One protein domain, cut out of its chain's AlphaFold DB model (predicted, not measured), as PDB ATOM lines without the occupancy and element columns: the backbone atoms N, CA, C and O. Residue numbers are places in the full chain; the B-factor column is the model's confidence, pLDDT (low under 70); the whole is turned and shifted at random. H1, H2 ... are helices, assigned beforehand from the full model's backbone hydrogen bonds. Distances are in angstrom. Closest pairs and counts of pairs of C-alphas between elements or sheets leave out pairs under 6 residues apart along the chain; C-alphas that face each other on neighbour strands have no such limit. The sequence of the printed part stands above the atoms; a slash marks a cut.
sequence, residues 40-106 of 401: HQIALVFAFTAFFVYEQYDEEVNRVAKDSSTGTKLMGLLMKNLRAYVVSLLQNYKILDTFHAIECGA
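Overview. This is residues 40 to 106 of the 401 residues of an uncharacterized protein of Tetracentron sinense (UniProt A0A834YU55). What shape is this? Three helices, H1, H3 and H5, run roughly lengthwise at the corners of an open triangle, joined by H2 at one end and H4 at the other. What makes it up? It is all helix: 67 printed residues with five named helices, H1 to H5 in chain order. It is compact, radius of gyration of the C-alphas 12.1 A, spanning 33 by 23 by 18 A.

Along the chain. Where is the longest helix? H1, residues 40 to 56, runs 24.1 A from C-alpha 40 at (5.932, 28.579, -57.706). Where are the others? H2 is residues 58 to 66, H3 71 to 81, H4 84 to 92, and H5 95 to 105, ending at C-alpha 105 (8.979, 49.764, -33.112).

Arrangement. How does H1 meet H2? They are close but not clearly touching, about perpendicular at 90 degrees; their closest C-alphas, Tyr 54 and Val 61, are 7.2 A apart. Are the backbones intact? Every O i to N i+4 pair is within hydrogen-bond range in H1, H2 and H4; H3 and H5 each have 6 of 7.

Size, cuts and confidence. Any cut? None; all links are tight. Where is confidence low? Among others, residues 64 to 75 and 98 to 106 are under 70.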
ATOM      1  N   HIS A  40       6.239  28.599 -59.127       64.00
ATOM      2  CA  HIS A  40       5.932  28.579 -57.706       64.00
ATOM      3  C   HIS A  40       7.115  28.016 -56.893       64.00
ATOM      4  O   HIS A  40       7.433  28.577 -55.856       64.00
ATOM      5  N   GLN A  41       7.814  26.979 -57.384       73.25
ATOM      6  CA  GLN A  41       9.032  26.438 -56.756       73.25
ATOM      7  C   GLN A  41      10.206  27.417 -56.868       73.25
ATOM      8  O   GLN A  41      10.889  27.664 -55.882       73.25
ATOM      9  N   ILE A  42      10.398  28.031 -58.041       73.25
ATOM     10  CA  ILE A  42      11.439  29.052 -58.252       73.25
ATOM     11  C   ILE A  42      11.200  30.250 -57.320       73.25
ATOM     12  O   ILE A  42      12.107  30.664 -56.603       73.25
ATOM     13  N   ALA A  43       9.963  30.757 -57.254       78.69
ATOM     14  CA  ALA A  43       9.591  31.819 -56.319       78.69
ATOM     15  C   ALA A  43       9.772  31.413 -54.843       78.69
ATOM     16  O   ALA A  43      10.151  32.255 -54.035       78.69
ATOM     17  N   LEU A  44       9.544  30.140 -54.495       78.31
ATOM     18  CA  LEU A  44       9.779  29.615 -53.148       78.31
ATOM     19  C   LEU A  44      11.269  29.650 -52.781       78.31
ATOM     20  O   LEU A  44      11.613  30.122 -51.703       78.31
ATOM     21  N   VAL A  45      12.149  29.203 -53.686       84.25
ATOM     22  CA  VAL A  45      13.609  29.249 -53.489       84.25
ATOM     23  C   VAL A  45      14.072  30.693 -53.312       84.25
ATOM     24  O   VAL A  45      14.717  30.988 -52.313       84.25
ATOM     25  N   PHE A  46      13.669  31.615 -54.194       82.75
ATOM     26  CA  PHE A  46      14.011  33.035 -54.039       82.75
ATOM     27  C   PHE A  46      13.475  33.645 -52.735       82.75
ATOM     28  O   PHE A  46      14.180  34.437 -52.116       82.75
ATOM     29  N   ALA A  47      12.271  33.270 -52.286       82.50
ATOM     30  CA  ALA A  47      11.722  33.738 -51.013       82.50
ATOM     31  C   ALA A  47      12.514  33.212 -49.803       82.50
ATOM     32  O   ALA A  47      12.803  33.986 -48.893       82.50
ATOM     33  N   PHE A  48      12.919  31.936 -49.803       82.62
ATOM     34  CA  PHE A  48      13.764  31.381 -48.742       82.62
ATOM     35  C   PHE A  48      15.186  31.948 -48.769       82.62
ATOM     36  O   PHE A  48      15.701  32.304 -47.716       82.62
ATOM     37  N   THR A  49      15.812  32.107 -49.938       82.56
ATOM     38  CA  THR A  49      17.124  32.767 -50.049       82.56
ATOM     39  C   THR A  49      17.056  34.211 -49.551       82.56
ATOM     40  O   THR A  49      17.910  34.615 -48.771       82.56
ATOM     41  N   ALA A  50      16.023  34.973 -49.927       79.81
ATOM     42  CA  ALA A  50      15.824  36.329 -49.421       79.81
ATOM     43  C   ALA A  50      15.582  36.361 -47.901       79.81
ATOM     44  O   ALA A  50      16.081  37.263 -47.241       79.81
ATOM     45  N   PHE A  51      14.870  35.377 -47.339       83.88
ATOM     46  CA  PHE A  51      14.669  35.254 -45.893       83.88
ATOM     47  C   PHE A  51      15.970  34.928 -45.143       83.88
ATOM     48  O   PHE A  51      16.281  35.599 -44.167       83.88
ATOM     49  N   PHE A  52      16.767  33.963 -45.611       81.12
ATOM     50  CA  PHE A  52      18.042  33.622 -44.963       81.12
ATOM     51  C   PHE A  52      19.088  34.735 -45.089       81.12
ATOM     52  O   PHE A  52      19.804  34.993 -44.127       81.12
ATOM     53  N   VAL A  53      19.145  35.437 -46.226       78.88
ATOM     54  CA  VAL A  53      19.969  36.651 -46.364       78.88
ATOM     55  C   VAL A  53      19.447  37.762 -45.450       78.88
ATOM     56  O   VAL A  53      20.245  38.464 -44.845       78.88
ATOM     57  N   TYR A  54      18.129  37.911 -45.297       79.69
ATOM     58  CA  TYR A  54      17.571  38.882 -44.358       79.69
ATOM     59  C   TYR A  54      17.970  38.562 -42.904       79.69
ATOM     60  O   TYR A  54      18.502  39.439 -42.239       79.69
ATOM     61  N   GLU A  55      17.798  37.322 -42.432       76.81
ATOM     62  CA  GLU A  55      18.214  36.893 -41.081       76.81
ATOM     63  C   GLU A  55      19.725  37.058 -40.851       76.81
ATOM     64  O   GLU A  55      20.142  37.579 -39.819       76.81
ATOM     65  N   GLN A  56      20.560  36.660 -41.820       77.19
ATOM     66  CA  GLN A  56      22.023  36.743 -41.712       77.19
ATOM     67  C   GLN A  56      22.544  38.187 -41.611       77.19
ATOM     68  O   GLN A  56      23.623  38.407 -41.063       77.19
ATOM     69  N   TYR A  57      21.787  39.158 -42.127       79.12
ATOM     70  CA  TYR A  57      22.146  40.577 -42.143       79.12
ATOM     71  C   TYR A  57      21.124  41.459 -41.393       79.12
ATOM     72  O   TYR A  57      21.092  42.668 -41.626       79.12
ATOM     73  N   ASP A  58      20.297  40.904 -40.493       76.56
ATOM     74  CA  ASP A  58      19.151  41.620 -39.897       76.56
ATOM     75  C   ASP A  58      19.565  42.922 -39.190       76.56
ATOM     76  O   ASP A  58      18.896  43.936 -39.363       76.56
ATOM     77  N   GLU A  59      20.702  42.967 -38.487       71.62
ATOM     78  CA  GLU A  59      21.194  44.206 -37.864       71.62
ATOM     79  C   GLU A  59      21.555  45.294 -38.893       71.62
ATOM     80  O   GLU A  59      21.218  46.470 -38.714       71.62
ATOM     81  N   GLU A  60      22.199  44.916 -40.001       72.44
ATOM     82  CA  GLU A  60      22.603  45.852 -41.056       72.44
ATOM     83  C   GLU A  60      21.413  46.310 -41.900       72.44
ATOM     84  O   GLU A  60      21.283  47.501 -42.203       72.44
ATOM     85  N   VAL A  61      20.510  45.387 -42.237       71.25
ATOM     86  CA  VAL A  61      19.279  45.701 -42.963       71.25
ATOM     87  C   VAL A  61      18.349  46.532 -42.079       71.25
ATOM     88  O   VAL A  61      17.794  47.510 -42.573       71.25
ATOM     89  N   ASN A  62      18.246  46.262 -40.772       70.38
ATOM     90  CA  ASN A  62      17.515  47.118 -39.835       70.38
ATOM     91  C   ASN A  62      18.130  48.515 -39.710       70.38
ATOM     92  O   ASN A  62      17.377  49.481 -39.594       70.38
ATOM     93  N   ARG A  63      19.462  48.659 -39.747       70.38
ATOM     94  CA  ARG A  63      20.127  49.975 -39.791       70.38
ATOM     95  C   ARG A  63      19.692  50.746 -41.045       70.38
ATOM     96  O   ARG A  63      19.111  51.821 -40.936       70.38
ATOM     97  N   VAL A  64      19.845  50.143 -42.226       65.12
ATOM     98  CA  VAL A  64      19.465  50.760 -43.514       65.12
ATOM     99  C   VAL A  64      17.948  50.999 -43.636       65.12
ATOM    100  O   VAL A  64      17.522  51.973 -44.259       65.12
ATOM    101  N   ALA A  65      17.110  50.151 -43.036       63.25
ATOM    102  CA  ALA A  65      15.655  50.298 -43.042       63.25
ATOM    103  C   ALA A  65      15.167  51.410 -42.101       63.25
ATOM    104  O   ALA A  65      14.277  52.168 -42.484       63.25
ATOM    105  N   LYS A  66      15.767  51.557 -40.909       59.91
ATOM    106  CA  LYS A  66      15.478  52.667 -39.980       59.91
ATOM    107  C   LYS A  66      15.827  54.020 -40.599       59.91
ATOM    108  O   LYS A  66      15.042  54.959 -40.485       59.91
ATOM    109  N   ASP A  67      16.940  54.088 -41.325       58.03
ATOM    110  CA  ASP A  67      17.411  55.321 -41.966       58.03
ATOM    111  C   ASP A  67      16.710  55.632 -43.308       58.03
ATOM    112  O   ASP A  67      16.890  56.723 -43.857       58.03
ATOM    113  N   SER A  68      15.885  54.725 -43.861       53.00
ATOM    114  CA  SER A  68      15.264  54.919 -45.181       53.00
ATOM    115  C   SER A  68      13.735  54.749 -45.225       53.00
ATOM    116  O   SER A  68      13.170  53.658 -45.179       53.00
ATOM    117  N   SER A  69      13.045  55.851 -45.553       53.78
ATOM    118  CA  SER A  69      11.608  55.893 -45.926       53.78
ATOM    119  C   SER A  69      11.241  55.124 -47.220       53.78
ATOM    120  O   SER A  69      10.163  55.304 -47.803       53.78
ATOM    121  N   THR A  70      12.162  54.285 -47.695       57.84
ATOM    122  CA  THR A  70      12.052  53.401 -48.855       57.84
ATOM    123  C   THR A  70      11.560  52.012 -48.444       57.84
ATOM    124  O   THR A  70      10.802  51.408 -49.204       57.84
ATOM    125  N   GLY A  71      11.908  51.519 -47.246       54.50
ATOM    126  CA  GLY A  71      11.556  50.165 -46.792       54.50
ATOM    127  C   GLY A  71      10.046  49.896 -46.777       54.50
ATOM    128  O   GLY A  71       9.575  48.922 -47.365       54.50
ATOM    129  N   THR A  72       9.263  50.822 -46.216       58.28
ATOM    130  CA  THR A  72       7.788  50.742 -46.181       58.28
ATOM    131  C   THR A  72       7.163  50.735 -47.580       58.28
ATOM    132  O   THR A  72       6.222  49.984 -47.849       58.28
ATOM    133  N   LYS A  73       7.717  51.514 -48.520       60.50
ATOM    134  CA  LYS A  73       7.285  51.526 -49.929       60.50
ATOM    135  C   LYS A  73       7.621  50.212 -50.632       60.50
ATOM    136  O   LYS A  73       6.798  49.729 -51.407       60.50
ATOM    137  N   LEU A  74       8.790  49.630 -50.358       60.09
ATOM    138  CA  LEU A  74       9.215  48.363 -50.949       60.09
ATOM    139  C   LEU A  74       8.339  47.201 -50.461       60.09
ATOM    140  O   LEU A  74       7.812  46.464 -51.292       60.09
ATOM    141  N   MET A  75       8.080  47.095 -49.153       65.56
ATOM    142  CA  MET A  75       7.156  46.093 -48.600       65.56
ATOM    143  C   MET A  75       5.733  46.271 -49.155       65.56
ATOM    144  O   MET A  75       5.117  45.320 -49.641       65.56
ATOM    145  N   GLY A  76       5.235  47.513 -49.192       74.06
ATOM    146  CA  GLY A  76       3.934  47.848 -49.777       74.06
ATOM    147  C   GLY A  76       3.817  47.576 -51.284       74.06
ATOM    148  O   GLY A  76       2.699  47.455 -51.788       74.06
ATOM    149  N   LEU A  77       4.934  47.464 -52.011       66.06
ATOM    150  CA  LEU A  77       4.986  47.001 -53.402       66.06
ATOM    151  C   LEU A  77       5.102  45.474 -53.494       66.06
ATOM    152  O   LEU A  77       4.443  44.882 -54.348       66.06
ATOM    153  N   LEU A  78       5.873  44.829 -52.615       67.88
ATOM    154  CA  LEU A  78       6.018  43.372 -52.567       67.88
ATOM    155  C   LEU A  78       4.653  42.703 -52.338       67.88
ATOM    156  O   LEU A  78       4.203  41.902 -53.159       67.88
ATOM    157  N   MET A  79       3.933  43.139 -51.300       74.25
ATOM    158  CA  MET A  79       2.588  42.662 -50.944       74.25
ATOM    159  C   MET A  79       1.561  42.820 -52.077       74.25
ATOM    160  O   MET A  79       0.646  42.009 -52.194       74.25
ATOM    161  N   LYS A  80       1.696  43.853 -52.923       73.94
ATOM    162  CA  LYS A  80       0.776  44.123 -54.045       73.94
ATOM    163  C   LYS A  80       1.061  43.290 -55.295       73.94
ATOM    164  O   LYS A  80       0.167  43.145 -56.123       73.94
ATOM    165  N   ASN A  81       2.283  42.779 -55.450       75.00
ATOM    166  CA  ASN A  81       2.699  42.010 -56.629       75.00
ATOM    167  C   ASN A  81       2.779  40.496 -56.368       75.00
ATOM    168  O   ASN A  81       2.728  39.703 -57.311       75.00
ATOM    169  N   LEU A  82       2.872  40.070 -55.104       76.75
ATOM    170  CA  LEU A  82       2.784  38.660 -54.732       76.75
ATOM    171  C   LEU A  82       1.364  38.111 -54.938       76.75
ATOM    172  O   LEU A  82       0.360  38.743 -54.616       76.75
ATOM    173  N   ARG A  83       1.271  36.879 -55.451       84.69
ATOM    174  CA  ARG A  83      -0.008  36.160 -55.558       84.69
ATOM    175  C   ARG A  83      -0.518  35.812 -54.159       84.69
ATOM    176  O   ARG A  83       0.268  35.385 -53.320       84.69
ATOM    177  N   ALA A  84      -1.834  35.896 -53.947       79.12
ATOM    178  CA  ALA A  84      -2.464  35.723 -52.632       79.12
ATOM    179  C   ALA A  84      -2.030  34.453 -51.871       79.12
ATOM    180  O   ALA A  84      -1.824  34.521 -50.664       79.12
ATOM    181  N   TYR A  85      -1.810  33.324 -52.561       77.25
ATOM    182  CA  TYR A  85      -1.338  32.094 -51.909       77.25
ATOM    183  C   TYR A  85       0.080  32.238 -51.313       77.25
ATOM    184  O   TYR A  85       0.351  31.672 -50.256       77.25
ATOM    185  N   VAL A  86       0.976  33.013 -51.947       74.69
ATOM    186  CA  VAL A  86       2.332  33.287 -51.431       74.69
ATOM    187  C   VAL A  86       2.239  34.176 -50.199       74.69
ATOM    188  O   VAL A  86       2.892  33.900 -49.201       74.69
ATOM    189  N   VAL A  87       1.378  35.199 -50.239       78.00
ATOM    190  CA  VAL A  87       1.129  36.072 -49.082       78.00
ATOM    191  C   VAL A  87       0.604  35.248 -47.903       78.00
ATOM    192  O   VAL A  87       1.184  35.319 -46.824       78.00
ATOM    193  N   SER A  88      -0.388  34.373 -48.115       76.69
ATOM    194  CA  SER A  88      -0.881  33.484 -47.050       76.69
ATOM    195  C   SER A  88       0.171  32.489 -46.550       76.69
ATOM    196  O   SER A  88       0.182  32.157 -45.370       76.69
ATOM    197  N   LEU A  89       1.086  32.031 -47.413       79.38
ATOM    198  CA  LEU A  89       2.185  31.151 -47.010       79.38
ATOM    199  C   LEU A  89       3.154  31.888 -46.073       79.38
ATOM    200  O   LEU A  89       3.453  31.400 -44.988       79.38
ATOM    201  N   LEU A  90       3.601  33.082 -46.470       79.62
ATOM    202  CA  LEU A  90       4.535  33.906 -45.697       79.62
ATOM    203  C   LEU A  90       3.904  34.452 -44.398       79.62
ATOM    204  O   LEU A  90       4.615  34.630 -43.412       79.62
ATOM    205  N   GLN A  91       2.581  34.660 -44.368       80.62
ATOM    206  CA  GLN A  91       1.818  34.940 -43.141       80.62
ATOM    207  C   GLN A  91       1.763  33.717 -42.214       80.62
ATOM    208  O   GLN A  91       2.057  33.838 -41.029       80.62
ATOM    209  N   ASN A  92       1.464  32.520 -42.733       81.38
ATOM    210  CA  ASN A  92       1.400  31.299 -41.920       81.38
ATOM    211  C   ASN A  92       2.750  30.935 -41.268       81.38
ATOM    212  O   ASN A  92       2.765  30.359 -40.183       81.38
ATOM    213  N   TYR A  93       3.874  31.302 -41.895       74.69
ATOM    214  CA  TYR A  93       5.220  31.174 -41.318       74.69
ATOM    215  C   TYR A  93       5.664  32.383 -40.471       74.69
ATOM    216  O   TYR A  93       6.818  32.432 -40.058       74.69
ATOM    217  N   LYS A  94       4.782  33.358 -40.206       80.12
ATOM    218  CA  LYS A  94       5.045  34.612 -39.463       80.12
ATOM    219  C   LYS A  94       6.138  35.525 -40.025       80.12
ATOM    220  O   LYS A  94       6.410  36.569 -39.442       80.12
ATOM    221  N   ILE A  95       6.709  35.202 -41.185       74.25
ATOM    222  CA  ILE A  95       7.756  35.996 -41.849       74.25
ATOM    223  C   ILE A  95       7.291  37.450 -42.023       74.25
ATOM    224  O   ILE A  95       8.050  38.384 -41.792       74.25
ATOM    225  N   LEU A  96       6.016  37.647 -42.372       72.31
ATOM    226  CA  LEU A  96       5.423  38.977 -42.555       72.31
ATOM    227  C   LEU A  96       5.043  39.679 -41.237       72.31
ATOM    228  O   LEU A  96       4.962  40.907 -41.221       72.31
ATOM    229  N   ASP A  97       4.887  38.938 -40.137       73.25
ATOM    230  CA  ASP A  97       4.634  39.507 -38.807       73.25
ATOM    231  C   ASP A  97       5.922  40.122 -38.229       73.25
ATOM    232  O   ASP A  97       5.876  41.203 -37.640       73.25
ATOM    233  N   THR A  98       7.081  39.487 -38.460       60.06
ATOM    234  CA  THR A  98       8.405  40.016 -38.080       60.06
ATOM    235  C   THR A  98       8.648  41.400 -38.691       60.06
ATOM    236  O   THR A  98       9.007  42.338 -37.980       60.06
ATOM    237  N   PHE A  99       8.356  41.574 -39.986       58.44
ATOM    238  CA  PHE A  99       8.464  42.880 -40.647       58.44
ATOM    239  C   PHE A  99       7.493  43.930 -40.076       58.44
ATOM    240  O   PHE A  99       7.859  45.100 -39.950       58.44
ATOM    241  N   HIS A 100       6.278  43.536 -39.680       53.25
ATOM    242  CA  HIS A 100       5.306  44.456 -39.075       53.25
ATOM    243  C   HIS A 100       5.699  44.861 -37.638       53.25
ATOM    244  O   HIS A 100       5.419  45.985 -37.210       53.25
ATOM    245  N   ALA A 101       6.388  43.996 -36.886       54.31
ATOM    246  CA  ALA A 101       6.911  44.346 -35.563       54.31
ATOM    247  C   ALA A 101       7.950  45.484 -35.641       54.31
ATOM    248  O   ALA A 101       7.925  46.402 -34.815       54.31
ATOM    249  N   ILE A 102       8.800  45.475 -36.675       53.38
ATOM    250  CA  ILE A 102       9.789  46.531 -36.950       53.38
ATOM    251  C   ILE A 102       9.090  47.871 -37.265       53.38
ATOM    252  O   ILE A 102       9.486  48.912 -36.735       53.38
ATOM    253  N   GLU A 103       8.000  47.856 -38.044       46.34
ATOM    254  CA  GLU A 103       7.195  49.051 -38.360       46.34
ATOM    255  C   GLU A 103       6.555  49.692 -37.110       46.34
ATOM    256  O   GLU A 103       6.532  50.921 -36.971       46.34
ATOM    257  N   CYS A 104       6.091  48.876 -36.157       47.34
ATOM    258  CA  CYS A 104       5.565  49.367 -34.881       47.34
ATOM    259  C   CYS A 104       6.665  49.930 -33.963       47.34
ATOM    260  O   CYS A 104       6.441  50.947 -33.303       47.34
ATOM    261  N   GLY A 105       7.853  49.315 -33.940       42.56
ATOM    262  CA  GLY A 105       8.979  49.764 -33.112       42.56
ATOM    263  C   GLY A 105       9.521  51.147 -33.493       42.56
ATOM    264  O   GLY A 105       9.934  51.904 -32.618       42.56
ATOM    265  N   ALA A 106       9.470  51.515 -34.776       46.06
ATOM    266  CA  ALA A 106      10.016  52.781 -35.278       46.06
ATOM    267  C   ALA A 106       9.218  54.043 -34.877       46.06
ATOM    268  O   ALA A 106       9.743  55.150 -34.973       46.06
TER     269      ALA A 106